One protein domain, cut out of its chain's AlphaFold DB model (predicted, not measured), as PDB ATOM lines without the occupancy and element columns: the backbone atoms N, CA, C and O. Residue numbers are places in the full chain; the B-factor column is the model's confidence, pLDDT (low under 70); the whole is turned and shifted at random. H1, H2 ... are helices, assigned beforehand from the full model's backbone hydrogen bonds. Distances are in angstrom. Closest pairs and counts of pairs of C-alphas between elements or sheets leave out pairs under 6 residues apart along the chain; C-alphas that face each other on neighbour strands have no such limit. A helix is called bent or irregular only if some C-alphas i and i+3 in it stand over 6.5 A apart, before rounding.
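This is residues 76 to 121 of the 214 residues of the protein "Hypothetical protein" of Rotaria socialis (UniProt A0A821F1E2). Three helices follow one another in an open zigzag, roughly the outline of an N: H1 and H3 stand at the two ends of H2, which runs slantwise between them. Each turn of the zigzag is a V, with the end of one helix near the beginning of the next, and the contacts along the arms are few. The free part of H3, with the last two residues, sticks out as an arm, as do residues 76 to 81 of H1. The printed part has 46 residues with three named helices in the order H1, H2, H3 and no named strand, and its class is all helix. The whole is loose, with a radius of gyration of the C-alphas of 12.2 A, and spans 28 by 27 by 20 A.

H1, residues 76 to 85, and H2, residues 89 to 102, are close but not clearly touching. Their closest C-alphas are those of Phe 83 and Gln 92, 6.2 A apart. They run opposite ways at a steep tilt of 36 degrees, only just more than shallow. H3, residues 105 to 119, and H2 are also close but not clearly touching, with the C-alphas of Ile 100 and Gln 108 the closest, 7.0 A apart. These two run opposite ways at a steep tilt of 38 degrees, again only just steep. H1 and H3 are apart. In H1, H2 and H3 every O i to N i+4 pair is within hydrogen-bond range.

H1 begins at C-alpha 76, at (154.134, 92.366, 122.967), and measures 14.1 A from first to last C-alpha. After residues 86 to 88, H2 begins at C-alpha 89, at (153.825, 101.934, 106.147), and measures 20.1 A to C-alpha 102. Residues 103 and 104 follow, and then H3 measures 20.4 A, ending at C-alpha 119, at (137.635, 108.800, 111.971). None of the three helices is bent.

The C-alphas of Gln 78 and Arg 121 are the two farthest apart, at 30.7 A. The printed part has no cut. The link from H1 to H2, with 3 residues between them, is tight, and so is the link from H2 to H3, with 2. Residues 76 to 81, which belong to H1, stand free, and so do residues 112 to 121, of which 112 to 119 belong to H3. Without these stretches the body of 30 residues spans 30 by 12 by 10 A. The mean pLDDT of the printed part is 87.6, and confidence in the model is low, under 70, at residues 119 to 121.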
ATOM      1  N   PHE A  76     155.089  91.376 123.460       81.94
ATOM      2  CA  PHE A  76     154.134  92.366 122.967       81.94
ATOM      3  C   PHE A  76     154.780  93.745 122.803       81.94
ATOM      4  O   PHE A  76     154.622  94.374 121.761       81.94
ATOM      5  N   GLU A  77     155.562  94.184 123.792       85.50
ATOM      6  CA  GLU A  77     156.299  95.455 123.725       85.50
ATOM      7  C   GLU A  77     157.322  95.462 122.578       85.50
ATOM      8  O   GLU A  77     157.466  96.458 121.873       85.50
ATOM      9  N   GLN A  78     157.992  94.331 122.328       88.06
ATOM     10  CA  GLN A  78     158.899  94.176 121.185       88.06
ATOM     11  C   GLN A  78     158.166  94.255 119.843       88.06
ATOM     12  O   GLN A  78     158.632  94.935 118.930       88.06
ATOM     13  N   LEU A  79     157.006  93.603 119.725       88.75
ATOM     14  CA  LEU A  79     156.189  93.675 118.516       88.75
ATOM     15  C   LEU A  79     155.682  95.100 118.262       88.75
ATOM     16  O   LEU A  79     155.730  95.563 117.126       88.75
ATOM     17  N   LEU A  80     155.254  95.814 119.308       88.94
ATOM     18  CA  LEU A  80     154.890  97.227 119.202       88.94
ATOM     19  C   LEU A  80     156.079  98.085 118.770       88.94
ATOM     20  O   LEU A  80     155.930  98.914 117.878       88.94
ATOM     21  N   HIS A  81     157.259  97.853 119.347       90.00
ATOM     22  CA  HIS A  81     158.476  98.562 118.969       90.00
ATOM     23  C   HIS A  81     158.833  98.350 117.488       90.00
ATOM     24  O   HIS A  81     159.151  99.311 116.788       90.00
ATOM     25  N   TRP A  82     158.759  97.115 116.979       90.81
ATOM     26  CA  TRP A  82     158.979  96.846 115.552       90.81
ATOM     27  C   TRP A  82     157.916  97.497 114.674       90.81
ATOM     28  O   TRP A  82     158.262  98.128 113.675       90.81
ATOM     29  N   PHE A  83     156.648  97.402 115.079       91.44
ATOM     30  CA  PHE A  83     155.532  98.018 114.370       91.44
ATOM     31  C   PHE A  83     155.713  99.534 114.227       91.44
ATOM     32  O   PHE A  83     155.443 100.064 113.155       91.44
ATOM     33  N   THR A  84     156.179 100.237 115.266       89.56
ATOM     34  CA  THR A  84     156.311 101.704 115.229       89.56
ATOM     35  C   THR A  84     157.614 102.194 114.612       89.56
ATOM     36  O   THR A  84     157.602 103.217 113.932       89.56
ATOM     37  N   ASN A  85     158.732 101.508 114.866       88.88
ATOM     38  CA  ASN A  85     160.068 102.057 114.600       88.88
ATOM     39  C   ASN A  85     160.816 101.342 113.471       88.88
ATOM     40  O   ASN A  85     161.815 101.869 112.989       88.88
ATOM     41  N   SER A  86     160.400 100.132 113.091       88.12
ATOM     42  CA  SER A  86     161.164  99.286 112.162       88.12
ATOM     43  C   SER A  86     160.408  98.943 110.882       88.12
ATOM     44  O   SER A  86     161.046  98.751 109.854       88.12
ATOM     45  N   TRP A  87     159.078  98.859 110.924       93.06
ATOM     46  CA  TRP A  87     158.262  98.520 109.755       93.06
ATOM     47  C   TRP A  87     157.907  99.752 108.924       93.06
ATOM     48  O   TRP A  87     157.562 100.804 109.465       93.06
ATOM     49  N   SER A  88     157.921  99.596 107.602       91.12
ATOM     50  CA  SER A  88     157.402 100.583 106.652       91.12
ATOM     51  C   SER A  88     155.871 100.680 106.707       91.12
ATOM     52  O   SER A  88     155.192  99.756 107.156       91.12
ATOM     53  N   GLU A  89     155.290 101.771 106.191       90.69
ATOM     54  CA  GLU A  89     153.825 101.934 106.147       90.69
ATOM     55  C   GLU A  89     153.121 100.770 105.426       90.69
ATOM     56  O   GLU A  89     152.033 100.353 105.823       90.69
ATOM     57  N   ALA A  90     153.735 100.218 104.375       93.00
ATOM     58  CA  ALA A  90     153.184  99.083 103.641       93.00
ATOM     59  C   ALA A  90     153.130  97.813 104.507       93.00
ATOM     60  O   ALA A  90     152.100  97.140 104.543       93.00
ATOM     61  N   GLU A  91     154.202  97.519 105.245       92.38
ATOM     62  CA  GLU A  91     154.290  96.362 106.146       92.38
ATOM     63  C   GLU A  91     153.360  96.508 107.352       92.38
ATOM     64  O   GLU A  91     152.648  95.567 107.703       92.38
ATOM     65  N   GLN A  92     153.290  97.707 107.940       92.44
ATOM     66  CA  GLN A  92     152.334  98.020 109.005       92.44
ATOM     67  C   GLN A  92     150.895  97.780 108.534       92.44
ATOM     68  O   GLN A  92     150.108  97.126 109.221       92.44
ATOM     69  N   ASN A  93     150.550  98.268 107.340       92.62
ATOM     70  CA  ASN A  93     149.220  98.094 106.765       92.62
ATOM     71  C   ASN A  93     148.904  96.626 106.449       92.62
ATOM     72  O   ASN A  93     147.776  96.190 106.693       92.62
ATOM     73  N   ASP A  94     149.861  95.855 105.928       94.06
ATOM     74  CA  ASP A  94     149.674  94.423 105.670       94.06
ATOM     75  C   ASP A  94     149.470  93.636 106.972       94.06
ATOM     76  O   ASP A  94     148.530  92.844 107.083       94.06
ATOM     77  N   PHE A  95     150.269  93.920 108.005       93.88
ATOM     78  CA  PHE A  95     150.088  93.324 109.326       93.88
ATOM     79  C   PHE A  95     148.706  93.635 109.909       93.88
ATOM     80  O   PHE A  95     147.998  92.717 110.323       93.88
ATOM     81  N   LEU A  96     148.286  94.906 109.902       92.38
ATOM     82  CA  LEU A  96     146.970  95.305 110.406       92.38
ATOM     83  C   LEU A  96     145.836  94.616 109.644       92.38
ATOM     84  O   LEU A  96     144.880  94.154 110.265       92.38
ATOM     85  N   ARG A  97     145.942  94.497 108.314       90.56
ATOM     86  CA  ARG A  97     144.963  93.760 107.501       90.56
ATOM     87  C   ARG A  97     144.861  92.308 107.951       90.56
ATOM     88  O   ARG A  97     143.757  91.838 108.221       90.56
ATOM     89  N   ARG A  98     145.992  91.612 108.082       92.81
ATOM     90  CA  ARG A  98     146.021  90.213 108.539       92.81
ATOM     91  C   ARG A  98     145.477  90.067 109.960       92.81
ATOM     92  O   ARG A  98     144.744  89.119 110.222       92.81
ATOM     93  N   LEU A  99     145.792  91.008 110.849       90.75
ATOM     94  CA  LEU A  99     145.327  91.019 112.234       90.75
ATOM     95  C   LEU A  99     143.803  91.196 112.321       90.75
ATOM     96  O   LEU A  99     143.140  90.428 113.010       90.75
ATOM     97  N   ILE A 100     143.238  92.148 111.572       90.88
ATOM     98  CA  ILE A 100     141.792  92.412 111.552       90.88
ATOM     99  C   ILE A 100     141.011  91.192 111.049       90.88
ATOM    100  O   ILE A 100     139.964  90.872 111.606       90.88
ATOM    101  N   VAL A 101     141.528  90.470 110.047       92.06
ATOM    102  CA  VAL A 101     140.892  89.237 109.543       92.06
ATOM    103  C   VAL A 101     140.862  88.125 110.602       92.06
ATOM    104  O   VAL A 101     139.995  87.256 110.547       92.06
ATOM    105  N   LYS A 102     141.779  88.133 111.575       92.50
ATOM    106  CA  LYS A 102     141.826  87.134 112.654       92.50
ATOM    107  C   LYS A 102     140.925  87.459 113.845       92.50
ATOM    108  O   LYS A 102     140.745  86.588 114.690       92.50
ATOM    109  N   PHE A 103     140.375  88.668 113.922       93.06
ATOM    110  CA  PHE A 103     139.493  89.060 115.017       93.06
ATOM    111  C   PHE A 103     138.133  88.368 114.940       93.06
ATOM    112  O   PHE A 103     137.558  88.229 113.859       93.06
ATOM    113  N   ASP A 104     137.607  87.984 116.104       92.81
ATOM    114  CA  ASP A 104     136.230  87.507 116.242       92.81
ATOM    115  C   ASP A 104     135.206  88.651 116.087       92.81
ATOM    116  O   ASP A 104     135.558  89.832 116.044       92.81
ATOM    117  N   GLU A 105     133.913  88.321 116.013       89.44
ATOM    118  CA  GLU A 105     132.843  89.310 115.809       89.44
ATOM    119  C   GLU A 105     132.828  90.415 116.887       89.44
ATOM    120  O   GLU A 105     132.598  91.592 116.588       89.44
ATOM    121  N   ARG A 106     133.140  90.075 118.146       90.88
ATOM    122  CA  ARG A 106     133.158  91.035 119.263       90.88
ATOM    123  C   ARG A 106     134.361  91.972 119.173       90.88
ATOM    124  O   ARG A 106     134.231  93.174 119.412       90.88
ATOM    125  N   GLN A 107     135.522  91.440 118.815       91.94
ATOM    126  CA  GLN A 107     136.767  92.176 118.620       91.94
ATOM    127  C   GLN A 107     136.683  93.088 117.394       91.94
ATOM    128  O   GLN A 107     137.094  94.245 117.465       91.94
ATOM    129  N   GLN A 108     136.088  92.616 116.296       89.44
ATOM    130  CA  GLN A 108     135.825  93.438 115.114       89.44
ATOM    131  C   GLN A 108     134.882  94.597 115.438       89.44
ATOM    132  O   GLN A 108     135.154  95.733 115.045       89.44
ATOM    133  N   TYR A 109     133.816  94.344 116.207       91.12
ATOM    134  CA  TYR A 109     132.929  95.402 116.688       91.12
ATOM    135  C   TYR A 109     133.687  96.429 117.540       91.12
ATOM    136  O   TYR A 109     133.593  97.632 117.293       91.12
ATOM    137  N   PHE A 110     134.500  95.971 118.495       90.00
ATOM    138  CA  PHE A 110     135.313  96.846 119.339       90.00
ATOM    139  C   PHE A 110     136.272  97.723 118.518       90.00
ATOM    140  O   PHE A 110     136.312  98.942 118.691       90.00
ATOM    141  N   VAL A 111     137.009  97.123 117.584       89.62
ATOM    142  CA  VAL A 111     137.954  97.828 116.706       89.62
ATOM    143  C   VAL A 111     137.222  98.825 115.815       89.62
ATOM    144  O   VAL A 111     137.676  99.960 115.674       89.62
ATOM    145  N   SER A 112     136.061  98.447 115.274       87.00
ATOM    146  CA  SER A 112     135.199  99.349 114.512       87.00
ATOM    147  C   SER A 112     134.819 100.574 115.341       87.00
ATOM    148  O   SER A 112     135.065 101.693 114.899       87.00
ATOM    149  N   CYS A 113     134.353 100.397 116.583       84.88
ATOM    150  CA  CYS A 113     134.039 101.503 117.491       84.88
ATOM    151  C   CYS A 113     135.233 102.447 117.711       84.88
ATOM    152  O   CYS A 113     135.077 103.668 117.610       84.88
ATOM    153  N   VAL A 114     136.424 101.903 117.977       84.44
ATOM    154  CA  VAL A 114     137.641 102.698 118.214       84.44
ATOM    155  C   VAL A 114     138.060 103.464 116.953       84.44
ATOM    156  O   VAL A 114     138.363 104.659 117.023       84.44
ATOM    157  N   ILE A 115     138.048 102.811 115.787       84.44
ATOM    158  CA  ILE A 115     138.392 103.442 114.504       84.44
ATOM    159  C   ILE A 115     137.369 104.523 114.152       84.44
ATOM    160  O   ILE A 115     137.755 105.631 113.790       84.44
ATOM    161  N   THR A 116     136.076 104.233 114.288       79.06
ATOM    162  CA  THR A 116     134.963 105.168 114.085       79.06
ATOM    163  C   THR A 116     135.179 106.433 114.909       79.06
ATOM    164  O   THR A 116     135.209 107.518 114.338       79.06
ATOM    165  N   GLN A 117     135.436 106.328 116.214       74.56
ATOM    166  CA  GLN A 117     135.697 107.502 117.058       74.56
ATOM    167  C   GLN A 117     136.892 108.336 116.578       74.56
ATOM    168  O   GLN A 117     136.846 109.563 116.628       74.56
ATOM    169  N   ARG A 118     137.952 107.693 116.073       70.12
ATOM    170  CA  ARG A 118     139.118 108.401 115.520       70.12
ATOM    171  C   ARG A 118     138.870 108.994 114.131       70.12
ATOM    172  O   ARG A 118     139.534 109.966 113.777       70.12
ATOM    173  N   ARG A 119     137.939 108.424 113.359       66.12
ATOM    174  CA  ARG A 119     137.635 108.800 111.971       66.12
ATOM    175  C   ARG A 119     136.588 109.907 111.864       66.12
ATOM    176  O   ARG A 119     136.725 110.761 110.995       66.12
ATOM    177  N   TYR A 120     135.588 109.940 112.746       65.31
ATOM    178  CA  TYR A 120     134.632 111.051 112.832       65.31
ATOM    179  C   TYR A 120     135.239 112.212 113.623       65.31
ATOM    180  O   TYR A 120     134.744 112.597 114.682       65.31
ATOM    181  N   ARG A 121     136.345 112.767 113.119       69.94
ATOM    182  CA  ARG A 121     136.757 114.099 113.551       69.94
ATOM    183  C   ARG A 121     135.800 115.106 112.939       69.94
ATOM    184  O   ARG A 121     135.368 114.960 111.799       69.94
TER     185      ARG A 121